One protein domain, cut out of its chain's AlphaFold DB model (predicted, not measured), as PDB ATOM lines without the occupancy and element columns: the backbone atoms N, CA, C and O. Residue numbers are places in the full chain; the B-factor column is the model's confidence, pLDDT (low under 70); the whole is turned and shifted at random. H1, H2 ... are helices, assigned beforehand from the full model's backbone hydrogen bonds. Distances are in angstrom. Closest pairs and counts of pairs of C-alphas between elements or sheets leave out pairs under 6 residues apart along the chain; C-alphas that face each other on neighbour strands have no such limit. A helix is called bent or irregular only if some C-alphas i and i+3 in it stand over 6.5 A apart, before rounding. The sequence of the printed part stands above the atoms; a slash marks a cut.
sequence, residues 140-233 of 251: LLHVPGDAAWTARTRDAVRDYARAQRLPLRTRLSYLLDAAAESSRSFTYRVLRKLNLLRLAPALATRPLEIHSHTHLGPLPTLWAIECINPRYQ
ATOM      1  N   LEU A 140     110.590  95.620  99.368       74.62
ATOM      2  CA  LEU A 140     109.187  96.033  99.280       74.62
ATOM      3  C   LEU A 140     109.045  97.454  99.840       74.62
ATOM      4  O   LEU A 140     108.734  97.588 101.015       74.62
ATOM      5  N   LEU A 141     109.279  98.512  99.056       78.06
ATOM      6  CA  LEU A 141     109.356  99.889  99.582       78.06
ATOM      7  C   LEU A 141     108.095 100.335 100.336       78.06
ATOM      8  O   LEU A 141     108.177 101.056 101.325       78.06
ATOM      9  N   HIS A 142     106.933  99.848  99.916       71.88
ATOM     10  CA  HIS A 142     105.652 100.109 100.573       71.88
ATOM     11  C   HIS A 142     105.492  99.426 101.945       71.88
ATOM     12  O   HIS A 142     104.727  99.921 102.764       71.88
ATOM     13  N   VAL A 143     106.191  98.315 102.230       70.19
ATOM     14  CA  VAL A 143     105.976  97.540 103.471       70.19
ATOM     15  C   VAL A 143     106.605  98.213 104.699       70.19
ATOM     16  O   VAL A 143     105.902  98.377 105.694       70.19
ATOM     17  N   PRO A 144     107.886  98.633 104.688       68.81
ATOM     18  CA  PRO A 144     108.444  99.475 105.742       68.81
ATOM     19  C   PRO A 144     108.029 100.949 105.605       68.81
ATOM     20  O   PRO A 144     108.355 101.744 106.487       68.81
ATOM     21  N   GLY A 145     107.382 101.329 104.494       73.31
ATOM     22  CA  GLY A 145     107.081 102.718 104.149       73.31
ATOM     23  C   GLY A 145     108.350 103.569 104.073       73.31
ATOM     24  O   GLY A 145     109.396 103.100 103.628       73.31
ATOM     25  N   ASP A 146     108.286 104.799 104.586       76.75
ATOM     26  CA  ASP A 146     109.392 105.767 104.613       76.75
ATOM     27  C   ASP A 146     110.741 105.197 105.077       76.75
ATOM     28  O   ASP A 146     111.799 105.658 104.643       76.75
ATOM     29  N   ALA A 147     110.728 104.204 105.974       80.88
ATOM     30  CA  ALA A 147     111.938 103.578 106.500       80.88
ATOM     31  C   ALA A 147     112.719 102.778 105.439       80.88
ATOM     32  O   ALA A 147     113.914 102.526 105.618       80.88
ATOM     33  N   ALA A 148     112.062 102.383 104.346       81.31
ATOM     34  CA  ALA A 148     112.681 101.683 103.225       81.31
ATOM     35  C   ALA A 148     113.525 102.613 102.341       81.31
ATOM     36  O   ALA A 148     114.491 102.161 101.723       81.31
ATOM     37  N   TRP A 149     113.172 103.898 102.296       86.94
ATOM     38  CA  TRP A 149     113.816 104.889 101.441       86.94
ATOM     39  C   TRP A 149     115.108 105.427 102.057       86.94
ATOM     40  O   TRP A 149     115.263 105.495 103.285       86.94
ATOM     41  N   THR A 150     116.019 105.866 101.189       89.38
ATOM     42  CA  THR A 150     117.126 106.753 101.549       89.38
ATOM     43  C   THR A 150     116.598 107.996 102.265       89.38
ATOM     44  O   THR A 150     115.468 108.438 102.038       89.38
ATOM     45  N   ALA A 151     117.420 108.579 103.144       90.25
ATOM     46  CA  ALA A 151     117.049 109.801 103.862       90.25
ATOM     47  C   ALA A 151     116.676 110.926 102.881       90.25
ATOM     48  O   ALA A 151     115.634 111.554 103.025       90.25
ATOM     49  N   ARG A 152     117.463 111.076 101.811       91.81
ATOM     50  CA  ARG A 152     117.242 112.073 100.764       91.81
ATOM     51  C   ARG A 152     115.897 111.908 100.047       91.81
ATOM     52  O   ARG A 152     115.168 112.886  99.921       91.81
ATOM     53  N   THR A 153     115.552 110.696  99.606       92.12
ATOM     54  CA  THR A 153     114.239 110.421  98.996       92.12
ATOM     55  C   THR A 153     113.110 110.692  99.983       92.12
ATOM     56  O   THR A 153     112.126 111.339  99.637       92.12
ATOM     57  N   ARG A 154     113.258 110.252 101.236       91.75
ATOM     58  CA  ARG A 154     112.249 110.470 102.277       91.75
ATOM     59  C   ARG A 154     111.968 111.949 102.515       91.75
ATOM     60  O   ARG A 154     110.802 112.332 102.588       91.75
ATOM     61  N   ASP A 155     113.009 112.761 102.630       93.31
ATOM     62  CA  ASP A 155     112.864 114.195 102.869       93.31
ATOM     63  C   ASP A 155     112.231 114.888 101.656       93.31
ATOM     64  O   ASP A 155     111.246 115.608 101.811       93.31
ATOM     65  N   ALA A 156     112.679 114.559 100.439       94.81
ATOM     66  CA  ALA A 156     112.111 115.107  99.206       94.81
ATOM     67  C   ALA A 156     110.623 114.760  99.024       94.81
ATOM     68  O   ALA A 156     109.822 115.633  98.691       94.81
ATOM     69  N   VAL A 157     110.223 113.513  99.294       93.56
ATOM     70  CA  VAL A 157     108.816 113.084  99.219       93.56
ATOM     71  C   VAL A 157     107.963 113.795 100.275       93.56
ATOM     72  O   VAL A 157     106.820 114.167 100.007       93.56
ATOM     73  N   ARG A 158     108.495 114.020 101.482       92.94
ATOM     74  CA  ARG A 158     107.783 114.758 102.540       92.94
ATOM     75  C   ARG A 158     107.598 116.224 102.185       92.94
ATOM     76  O   ARG A 158     106.515 116.764 102.411       92.94
ATOM     77  N   ASP A 159     108.619 116.856 101.626       95.56
ATOM     78  CA  ASP A 159     108.537 118.240 101.168       95.56
ATOM     79  C   ASP A 159     107.568 118.377  99.997       95.56
ATOM     80  O   ASP A 159     106.704 119.258 100.018       95.56
ATOM     81  N   TYR A 160     107.601 117.433  99.055       95.62
ATOM     82  CA  TYR A 160     106.603 117.325  97.997       95.62
ATOM     83  C   TYR A 160     105.184 117.212  98.567       95.62
ATOM     84  O   TYR A 160     104.304 117.996  98.212       95.62
ATOM     85  N   ALA A 161     104.959 116.302  99.517       93.44
ATOM     86  CA  ALA A 161     103.652 116.107 100.138       93.44
ATOM     87  C   ALA A 161     103.139 117.362 100.865       93.44
ATOM     88  O   ALA A 161     101.943 117.659 100.821       93.44
ATOM     89  N   ARG A 162     104.029 118.127 101.514       93.81
ATOM     90  CA  ARG A 162     103.691 119.427 102.120       93.81
ATOM     91  C   ARG A 162     103.314 120.459 101.055       93.81
ATOM     92  O   ARG A 162     102.349 121.201 101.251       93.81
ATOM     93  N   ALA A 163     104.033 120.485  99.934       96.50
ATOM     94  CA  ALA A 163     103.804 121.420  98.836       96.50
ATOM     95  C   ALA A 163     102.449 121.215  98.140       96.50
ATOM     96  O   ALA A 163     101.848 122.194  97.703       96.50
ATOM     97  N   GLN A 164     101.914 119.987  98.123       94.38
ATOM     98  CA  GLN A 164     100.607 119.689  97.518       94.38
ATOM     99  C   GLN A 164      99.409 120.338  98.235       94.38
ATOM    100  O   GLN A 164      98.308 120.350  97.690       94.38
ATOM    101  N   ARG A 165      99.586 120.863  99.463       92.88
ATOM    102  CA  ARG A 165      98.537 121.553 100.251       92.88
ATOM    103  C   ARG A 165      97.193 120.804 100.279       92.88
ATOM    104  O   ARG A 165      96.125 121.413 100.223       92.88
ATOM    105  N   LEU A 166      97.247 119.473 100.379       92.56
ATOM    106  CA  LEU A 166      96.052 118.633 100.324       92.56
ATOM    107  C   LEU A 166      95.062 118.965 101.456       92.56
ATOM    108  O   LEU A 166      95.489 119.169 102.599       92.56
ATOM    109  N   PRO A 167      93.742 118.932 101.184       95.12
ATOM    110  CA  PRO A 167      92.719 119.091 102.212       95.12
ATOM    111  C   PRO A 167      92.886 118.082 103.354       95.12
ATOM    112  O   PRO A 167      93.231 116.920 103.125       95.12
ATOM    113  N   LEU A 168      92.553 118.490 104.586       92.81
ATOM    114  CA  LEU A 168      92.671 117.628 105.770       92.81
ATOM    115  C   LEU A 168      91.933 116.292 105.596       92.81
ATOM    116  O   LEU A 168      92.484 115.253 105.940       92.81
ATOM    117  N   ARG A 169      90.737 116.307 104.986       95.25
ATOM    118  CA  ARG A 169      89.959 115.089 104.693       95.25
ATOM    119  C   ARG A 169      90.748 114.056 103.882       95.25
ATOM    120  O   ARG A 169      90.682 112.873 104.180       95.25
ATOM    121  N   THR A 170      91.520 114.511 102.896       92.50
ATOM    122  CA  THR A 170      92.304 113.654 101.998       92.50
ATOM    123  C   THR A 170      93.536 113.111 102.714       92.50
ATOM    124  O   THR A 170      93.899 111.952 102.565       92.50
ATOM    125  N   ARG A 171      94.169 113.929 103.560       89.81
ATOM    126  CA  ARG A 171      95.287 113.470 104.397       89.81
ATOM    127  C   ARG A 171      94.831 112.424 105.415       89.81
ATOM    128  O   ARG A 171      95.533 111.445 105.642       89.81
ATOM    129  N   LEU A 172      93.655 112.627 106.008       91.81
ATOM    130  CA  LEU A 172      93.050 111.673 106.933       91.81
ATOM    131  C   LEU A 172      92.658 110.373 106.232       91.81
ATOM    132  O   LEU A 172      92.916 109.318 106.800       91.81
ATOM    133  N   SER A 173      92.111 110.416 105.011       91.31
ATOM    134  CA  SER A 173      91.801 109.184 104.274       91.31
ATOM    135  C   SER A 173      93.058 108.351 104.026       91.31
ATOM    136  O   SER A 173      93.055 107.171 104.346       91.31
ATOM    137  N   TYR A 174      94.175 108.961 103.603       89.94
ATOM    138  CA  TYR A 174      95.436 108.225 103.416       89.94
ATOM    139  C   TYR A 174      95.959 107.588 104.708       89.94
ATOM    140  O   TYR A 174      96.457 106.464 104.692       89.94
ATOM    141  N   LEU A 175      95.840 108.288 105.841       88.38
ATOM    142  CA  LEU A 175      96.225 107.747 107.144       88.38
ATOM    143  C   LEU A 175      95.338 106.570 107.565       88.38
ATOM    144  O   LEU A 175      95.857 105.572 108.066       88.38
ATOM    145  N   LEU A 176      94.024 106.685 107.366       89.75
ATOM    146  CA  LEU A 176      93.064 105.631 107.691       89.75
ATOM    147  C   LEU A 176      93.283 104.394 106.816       89.75
ATOM    148  O   LEU A 176      93.344 103.291 107.356       89.75
ATOM    149  N   ASP A 177      93.487 104.579 105.512       85.69
ATOM    150  CA  ASP A 177      93.774 103.493 104.571       85.69
ATOM    151  C   ASP A 177      95.076 102.770 104.956       85.69
ATOM    152  O   ASP A 177      95.109 101.544 105.083       85.69
ATOM    153  N   ALA A 178      96.145 103.524 105.241       83.25
ATOM    154  CA  ALA A 178      97.423 102.962 105.678       83.25
ATOM    155  C   ALA A 178      97.309 102.198 107.012       83.25
ATOM    156  O   ALA A 178      97.912 101.130 107.181       83.25
ATOM    157  N   ALA A 179      96.532 102.716 107.969       85.44
ATOM    158  CA  ALA A 179      96.299 102.068 109.257       85.44
ATOM    159  C   ALA A 179      95.457 100.789 109.120       85.44
ATOM    160  O   ALA A 179      95.775  99.775 109.753       85.44
ATOM    161  N   ALA A 180      94.418 100.817 108.279       85.25
ATOM    162  CA  ALA A 180      93.577  99.665 107.984       85.25
ATOM    163  C   ALA A 180      94.409  98.529 107.376       85.25
ATOM    164  O   ALA A 180      94.382  97.404 107.879       85.25
ATOM    165  N   GLU A 181      95.241  98.835 106.383       80.31
ATOM    166  CA  GLU A 181      96.072  97.833 105.710       80.31
ATOM    167  C   GLU A 181      97.235  97.332 106.566       80.31
ATOM    168  O   GLU A 181      97.535  96.131 106.587       80.31
ATOM    169  N   SER A 182      97.837  98.204 107.378       80.00
ATOM    170  CA  SER A 182      98.815  97.788 108.391       80.00
ATOM    171  C   SER A 182      98.200  96.806 109.390       80.00
ATOM    172  O   SER A 182      98.803  95.774 109.707       80.00
ATOM    173  N   SER A 183      96.972  97.077 109.843       83.25
ATOM    174  CA  SER A 183      96.227  96.217 110.769       83.25
ATOM    175  C   SER A 183      95.822  94.896 110.117       83.25
ATOM    176  O   SER A 183      95.980  93.833 110.724       83.25
ATOM    177  N   ARG A 184      95.377  94.933 108.856       82.50
ATOM    178  CA  ARG A 184      95.058  93.747 108.053       82.50
ATOM    179  C   ARG A 184      96.287  92.861 107.873       82.50
ATOM    180  O   ARG A 184      96.238  91.661 108.149       82.50
ATOM    181  N   SER A 185      97.417  93.457 107.500       78.88
ATOM    182  CA  SER A 185      98.705  92.780 107.320       78.88
ATOM    183  C   SER A 185      99.259  92.207 108.624       78.88
ATOM    184  O   SER A 185      99.817  91.106 108.637       78.88
ATOM    185  N   PHE A 186      99.125  92.926 109.739       82.75
ATOM    186  CA  PHE A 186      99.487  92.421 111.062       82.75
ATOM    187  C   PHE A 186      98.612  91.230 111.461       82.75
ATOM    188  O   PHE A 186      99.145  90.159 111.755       82.75
ATOM    189  N   THR A 187      97.289  91.374 111.368       85.12
ATOM    190  CA  THR A 187      96.320  90.311 111.673       85.12
ATOM    191  C   THR A 187      96.573  89.070 110.820       85.12
ATOM    192  O   THR A 187      96.671  87.968 111.355       85.12
ATOM    193  N   TYR A 188      96.787  89.232 109.512       84.25
ATOM    194  CA  TYR A 188      97.166  88.140 108.615       84.25
ATOM    195  C   TYR A 188      98.433  87.417 109.094       84.25
ATOM    196  O   TYR A 188      98.449  86.189 109.165       84.25
ATOM    197  N   ARG A 189      99.498  88.156 109.444       81.94
ATOM    198  CA  ARG A 189     100.759  87.564 109.924       81.94
ATOM    199  C   ARG A 189     100.560  86.778 111.218       81.94
ATOM    200  O   ARG A 189     101.088  85.673 111.329       81.94
ATOM    201  N   VAL A 190      99.790  87.319 112.162       86.75
ATOM    202  CA  VAL A 190      99.472  86.658 113.437       86.75
ATOM    203  C   VAL A 190      98.651  85.390 113.197       86.75
ATOM    204  O   VAL A 190      99.066  84.312 113.615       86.75
ATOM    205  N   LEU A 191      97.544  85.481 112.454       87.00
ATOM    206  CA  LEU A 191      96.688  84.332 112.154       87.00
ATOM    207  C   LEU A 191      97.427  83.250 111.365       87.00
ATOM    208  O   LEU A 191      97.259  82.067 111.649       87.00
ATOM    209  N   ARG A 192      98.282  83.628 110.408       82.50
ATOM    210  CA  ARG A 192      99.124  82.677 109.674       82.50
ATOM    211  C   ARG A 192     100.109  81.971 110.601       82.50
ATOM    212  O   ARG A 192     100.235  80.755 110.516       82.50
ATOM    213  N   LYS A 193     100.784  82.708 111.493       87.31
ATOM    214  CA  LYS A 193     101.739  82.140 112.460       87.31
ATOM    215  C   LYS A 193     101.066  81.162 113.427       87.31
ATOM    216  O   LYS A 193     101.678  80.170 113.800       87.31
ATOM    217  N   LEU A 194      99.816  81.428 113.801       92.38
ATOM    218  CA  LEU A 194      99.021  80.577 114.690       92.38
ATOM    219  C   LEU A 194      98.249  79.465 113.957       92.38
ATOM    220  O   LEU A 194      97.516  78.718 114.594       92.38
ATOM    221  N   ASN A 195      98.379  79.350 112.629       89.00
ATOM    222  CA  ASN A 195      97.587  78.437 111.793       89.00
ATOM    223  C   ASN A 195      96.054  78.622 111.937       89.00
ATOM    224  O   ASN A 195      95.264  77.687 111.807       89.00
ATOM    225  N   LEU A 196      95.623  79.858 112.204       90.62
ATOM    226  CA  LEU A 196      94.228  80.264 112.405       90.62
ATOM    227  C   LEU A 196      93.642  81.016 111.203       90.62
ATOM    228  O   LEU A 196      92.525  81.519 111.284       90.62
ATOM    229  N   LEU A 197      94.353  81.083 110.071       84.56
ATOM    230  CA  LEU A 197      93.900  81.818 108.880       84.56
ATOM    231  C   LEU A 197      92.517  81.356 108.378       84.56
ATOM    232  O   LEU A 197      91.748  82.152 107.850       84.56
ATOM    233  N   ARG A 198      92.181  80.079 108.613       85.50
ATOM    234  CA  ARG A 198      90.868  79.480 108.325       85.50
ATOM    235  C   ARG A 198      89.691  80.185 109.011       85.50
ATOM    236  O   ARG A 198      88.576  80.093 108.520       85.50
ATOM    237  N   LEU A 199      89.933  80.880 110.126       86.50
ATOM    238  CA  LEU A 199      88.909  81.623 110.866       86.50
ATOM    239  C   LEU A 199      88.591  82.984 110.234       86.50
ATOM    240  O   LEU A 199      87.604  83.612 110.599       86.50
ATOM    241  N   ALA A 200      89.413  83.445 109.289       83.75
ATOM    242  CA  ALA A 200      89.234  84.718 108.603       83.75
ATOM    243  C   ALA A 200      89.442  84.545 107.087       83.75
ATOM    244  O   ALA A 200      90.432  85.034 106.536       83.75
ATOM    245  N   PRO A 201      88.519  83.862 106.379       80.12
ATOM    246  CA  PRO A 201      88.653  83.590 104.945       80.12
ATOM    247  C   PRO A 201      88.790  84.864 104.092       80.12
ATOM    248  O   PRO A 201      89.522  84.860 103.108       80.12
ATOM    249  N   ALA A 202      88.201  85.988 104.519       78.50
ATOM    250  CA  ALA A 202      88.371  87.296 103.873       78.50
ATOM    251  C   ALA A 202      89.806  87.871 103.966       78.50
ATOM    252  O   ALA A 202      90.192  88.741 103.184       78.50
ATOM    253  N   LEU A 203      90.616  87.401 104.922       73.75
ATOM    254  CA  LEU A 203      92.049  87.710 105.003       73.75
ATOM    255  C   LEU A 203      92.901  86.732 104.182       73.75
ATOM    256  O   LEU A 203      94.061  87.025 103.896       73.75
ATOM    257  N   ALA A 204      92.349  85.570 103.819       67.44
ATOM    258  CA  ALA A 204      93.023  84.572 102.995       67.44
ATOM    259  C   ALA A 204      92.979  84.932 101.504       67.44
ATOM    260  O   ALA A 204      93.931  84.653 100.774       67.44
ATOM    261  N   THR A 205      91.915  85.601 101.060       65.25
ATOM    262  CA  THR A 205      91.843  86.229  99.742       65.25
ATOM    263  C   THR A 205      92.666  87.517  99.764       65.25
ATOM    264  O   THR A 205      92.230  88.546 100.274       65.25
ATOM    265  N   ARG A 206      93.895  87.476  99.242       55.94
ATOM    266  CA  ARG A 206      94.646  88.706  98.967       55.94
ATOM    267  C   ARG A 206      94.156  89.294  97.647       55.94
ATOM    268  O   ARG A 206      94.456  88.698  96.610       55.94
ATOM    269  N   PRO A 207      93.456  90.433  97.630       49.91
ATOM    270  CA  PRO A 207      93.481  91.258  96.439       49.91
ATOM    271  C   PRO A 207      94.932  91.731  96.233       49.91
ATOM    272  O   PRO A 207      95.637  92.075  97.182       49.91
ATOM    273  N   LEU A 208      95.412  91.653  94.992       47.59
ATOM    274  CA  LEU A 208      96.657  92.293  94.568       47.59
ATOM    275  C   LEU A 208      96.365  93.798  94.530       47.59
ATOM    276  O   LEU A 208      96.032  94.350  93.487       47.59
ATOM    277  N   GLU A 209      96.361  94.446  95.692       51.84
ATOM    278  CA  GLU A 209      96.106  95.882  95.765       51.84
ATOM    279  C   GLU A 209      97.401  96.616  95.429       51.84
ATOM    280  O   GLU A 209      98.338  96.704  96.217       51.84
ATOM    281  N   ILE A 210      97.457  97.111  94.192       50.69
ATOM    282  CA  ILE A 210      98.517  97.983  93.681       50.69
ATOM    283  C   ILE A 210      98.233  99.403  94.184       50.69
ATOM    284  O   ILE A 210      97.944 100.310  93.411       50.69
ATOM    285  N   HIS A 211      98.217  99.583  95.502       51.28
ATOM    286  CA  HIS A 211      98.119 100.900  96.116       51.28
ATOM    287  C   HIS A 211      99.311 101.093  97.047       51.28
ATOM    288  O   HIS A 211      99.679 100.220  97.832       51.28
ATOM    289  N   SER A 212      99.941 102.265  96.953       56.62
ATOM    290  CA  SER A 212     100.888 102.737  97.958       56.62
ATOM    291  C   SER A 212     100.107 102.925  99.262       56.62
ATOM    292  O   SER A 212      99.572 103.997  99.529       56.62
ATOM    293  N   HIS A 213     100.026 101.875 100.083       64.25
ATOM    294  CA  HIS A 213      99.422 101.901 101.425       64.25
ATOM    295  C   HIS A 213     100.271 102.696 102.432       64.25
ATOM    296  O   HIS A 213     100.253 102.446 103.637       64.25
ATOM    297  N   THR A 214     101.075 103.637 101.937       75.06
ATOM    298  CA  THR A 214     101.804 104.569 102.779       75.06
ATOM    299  C   THR A 214     100.825 105.605 103.319       75.06
ATOM    300  O   THR A 214      99.820 105.937 102.691       75.06
ATOM    301  N   HIS A 215     101.153 106.192 104.466       84.19
ATOM    302  CA  HIS A 215     100.397 107.316 105.024       84.19
ATOM    303  C   HIS A 215     100.402 108.573 104.127       84.19
ATOM    304  O   HIS A 215      99.732 109.557 104.434       84.19
ATOM    305  N   LEU A 216     101.171 108.551 103.034       87.81
ATOM    306  CA  LEU A 216     101.242 109.592 102.013       87.81
ATOM    307  C   LEU A 216     100.376 109.263 100.781       87.81
ATOM    308  O   LEU A 216     100.361 110.039  99.827       87.81
ATOM    309  N   GLY A 217      99.652 108.140 100.784       87.44
ATOM    310  CA  GLY A 217      98.789 107.725  99.680       87.44
ATOM    311  C   GLY A 217      99.563 107.603  98.355       87.44
ATOM    312  O   GLY A 217     100.641 106.998  98.336       87.44
ATOM    313  N   PRO A 218      99.062 108.176  97.241       89.12
ATOM    314  CA  PRO A 218      99.707 108.095  95.928       89.12
ATOM    315  C   PRO A 218     100.876 109.079  95.746       89.12
ATOM    316  O   PRO A 218     101.547 109.048  94.715       89.12
ATOM    317  N   LEU A 219     101.134 109.963  96.717       91.94
ATOM    318  CA  LEU A 219     102.116 111.043  96.578       91.94
ATOM    319  C   LEU A 219     103.543 110.576  96.250       91.94
ATOM    320  O   LEU A 219     104.171 111.246  95.436       91.94
ATOM    321  N   PRO A 220     104.070 109.457  96.792       91.56
ATOM    322  CA  PRO A 220     105.398 108.975  96.407       91.56
ATOM    323  C   PRO A 220     105.507 108.643  94.913       91.56
ATOM    324  O   PRO A 220     106.529 108.923  94.297       91.56
ATOM    325  N   THR A 221     104.451 108.086  94.314       91.62
ATOM    326  CA  THR A 221     104.406 107.794  92.874       91.62
ATOM    327  C   THR A 221     104.326 109.079  92.058       91.62
ATOM    328  O   THR A 221     105.065 109.217  91.090       91.62
ATOM    329  N   LEU A 222     103.485 110.041  92.453       93.94
ATOM    330  CA  LEU A 222     103.377 111.330  91.754       93.94
ATOM    331  C   LEU A 222     104.691 112.121  91.804       93.94
ATOM    332  O   LEU A 222     105.161 112.599  90.776       93.94
ATOM    333  N   TRP A 223     105.325 112.171  92.977       95.06
ATOM    334  CA  TRP A 223     106.661 112.736  93.144       95.06
ATOM    335  C   TRP A 223     107.683 112.053  92.231       95.06
ATOM    336  O   TRP A 223     108.444 112.719  91.535       95.06
ATOM    337  N   ALA A 224     107.683 110.719  92.205       94.75
ATOM    338  CA  ALA A 224     108.601 109.954  91.378       94.75
ATOM    339  C   ALA A 224     108.394 110.241  89.884       94.75
ATOM    340  O   ALA A 224     109.370 110.454  89.168       94.75
ATOM    341  N   ILE A 225     107.143 110.320  89.423       94.94
ATOM    342  CA  ILE A 225     106.810 110.724  88.051       94.94
ATOM    343  C   ILE A 225     107.375 112.117  87.758       94.94
ATOM    344  O   ILE A 225     108.035 112.291  86.739       94.94
ATOM    345  N   GLU A 226     107.190 113.093  88.650       95.69
ATOM    346  CA  GLU A 226     107.744 114.440  88.470       95.69
ATOM    347  C   GLU A 226     109.276 114.458  88.410       95.69
ATOM    348  O   GLU A 226     109.842 115.173  87.584       95.69
ATOM    349  N   CYS A 227     109.960 113.648  89.222       95.00
ATOM    350  CA  CYS A 227     111.417 113.519  89.161       95.00
ATOM    351  C   CYS A 227     111.913 112.965  87.820       95.00
ATOM    352  O   CYS A 227     113.005 113.316  87.371       95.00
ATOM    353  N   ILE A 228     111.139 112.076  87.198       94.38
ATOM    354  CA  ILE A 228     111.522 111.370  85.974       94.38
ATOM    355  C   ILE A 228     111.074 112.124  84.712       94.38
ATOM    356  O   ILE A 228     111.768 112.078  83.696       94.38
ATOM    357  N   ASN A 229     109.972 112.875  84.782       94.38
ATOM    358  CA  ASN A 229     109.346 113.579  83.660       94.38
ATOM    359  C   ASN A 229     110.310 114.427  82.795       94.38
ATOM    360  O   ASN A 229     110.207 114.349  81.569       94.38
ATOM    361  N   PRO A 230     111.293 115.173  83.354       94.81
ATOM    362  CA  PRO A 230     112.233 115.952  82.543       94.81
ATOM    363  C   PRO A 230     112.990 115.134  81.487       94.81
ATOM    364  O   PRO A 230     113.334 115.667  80.437       94.81
ATOM    365  N   ARG A 231     113.208 113.830  81.711       93.06
ATOM    366  CA  ARG A 231     113.910 112.941  80.765       93.06
ATOM    367  C   ARG A 231     113.179 112.771  79.436       93.06
ATOM    368  O   ARG A 231     113.809 112.461  78.432       93.06
ATOM    369  N   TYR A 232     111.860 112.953  79.436       94.06
ATOM    370  CA  TYR A 232     111.005 112.683  78.284       94.06
ATOM    371  C   TYR A 232     110.614 113.939  77.504       94.06
ATOM    372  O   TYR A 232     109.961 113.816  76.471       94.06
ATOM    373  N   GLN A 233     111.018 115.138  77.941       93.69
ATOM    374  CA  GLN A 233     110.611 116.399  77.304       93.69
ATOM    375  C   GLN A 233     110.960 116.438  75.810       93.69
ATOM    376  O   GLN A 233     110.068 116.658  74.993       93.69
TER     377      GLN A 233
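AT A GLANCE: This is residues 140 to 233 of the 251 residues of an uncharacterized protein of Mycobacterium sp. ITM-2016-00317 (UniProt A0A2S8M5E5). The model is a loose, open frame of helices: the long helix H3 makes most of the length, and the shorter H2 forms an unequal V with it, the two joined at the point of the V by residues 164 to 167. Beyond the far end of H3 the chain folds back through the tiny H4, and residues 205 to 218, with no named element, run back toward H2, where H5 packs crosswise with its first residues and then sticks out with residues 225 to 233. The tiny H1 sits near H2. The printed part has 94 residues with five named helices, H1 to H5 in order, and no named strand, and its class is all helix. The whole is loose, with a radius of gyration of the C-alphas of 16.2 A, and elongated, spanning 51 by 29 by 24 A.

HOW THE PARTS SIT: H1, residues 145 to 148, and H2, residues 151 to 163, are close but not clearly touching; their closest C-alphas, those of Asp 146 and Arg 154, are 6.0 A apart. H3, residues 168 to 193, is apart from H2. H3 only just touches H4, residues 201 to 204, with 3 pairs of C-alphas within 8 A; it does so with residues 184 to 188 alone, and the closest C-alphas are those of Tyr 188 and Leu 203, 6.3 A apart. H5, residues 219 to 233, touches H2, about perpendicular at 84 degrees. H2 touches H5 with residues 157 to 161 alone, and H5 touches H2 with residues 219 to 223 alone; the closest C-alphas of the two, those of Val 157 and Pro 220, are 6.0 A apart. H3 and H5 are apart. In H2 and H3 every O i to N i+4 pair is within hydrogen-bond range, in H5 7 of 11 are, and H1 and H4 are too short for such a pair.

IN THESE COORDINATES: H1 begins at C-alpha 145 (107.081, 102.718, 104.149). H2 measures 18.3 A from first to last C-alpha. H3, the longest helix, measures 37.2 A, from C-alpha 168 (92.671, 117.628, 105.770) to C-alpha 193 (101.739, 82.140, 112.460). H4 measures 4.9 A and H1 5.8 A. H5 measures 21.7 A and ends at C-alpha 233 (110.611, 116.399, 77.304); it is irregular, with C-alphas 227 and 230 7.1 A apart, and its line is a rough one.

THE WHOLE: The two C-alphas farthest apart are those of Leu 194 and Gln 233, 53.1 A. The printed part has no cut. The links from H1 to H2 and from H2 to H3 are tight, that from H3 to H4 is short, and that from H4 to H5 is long, with 14 residues. The mean pLDDT of the printed part is 84.3; residue 144 and residues 204 to 213 are under 70.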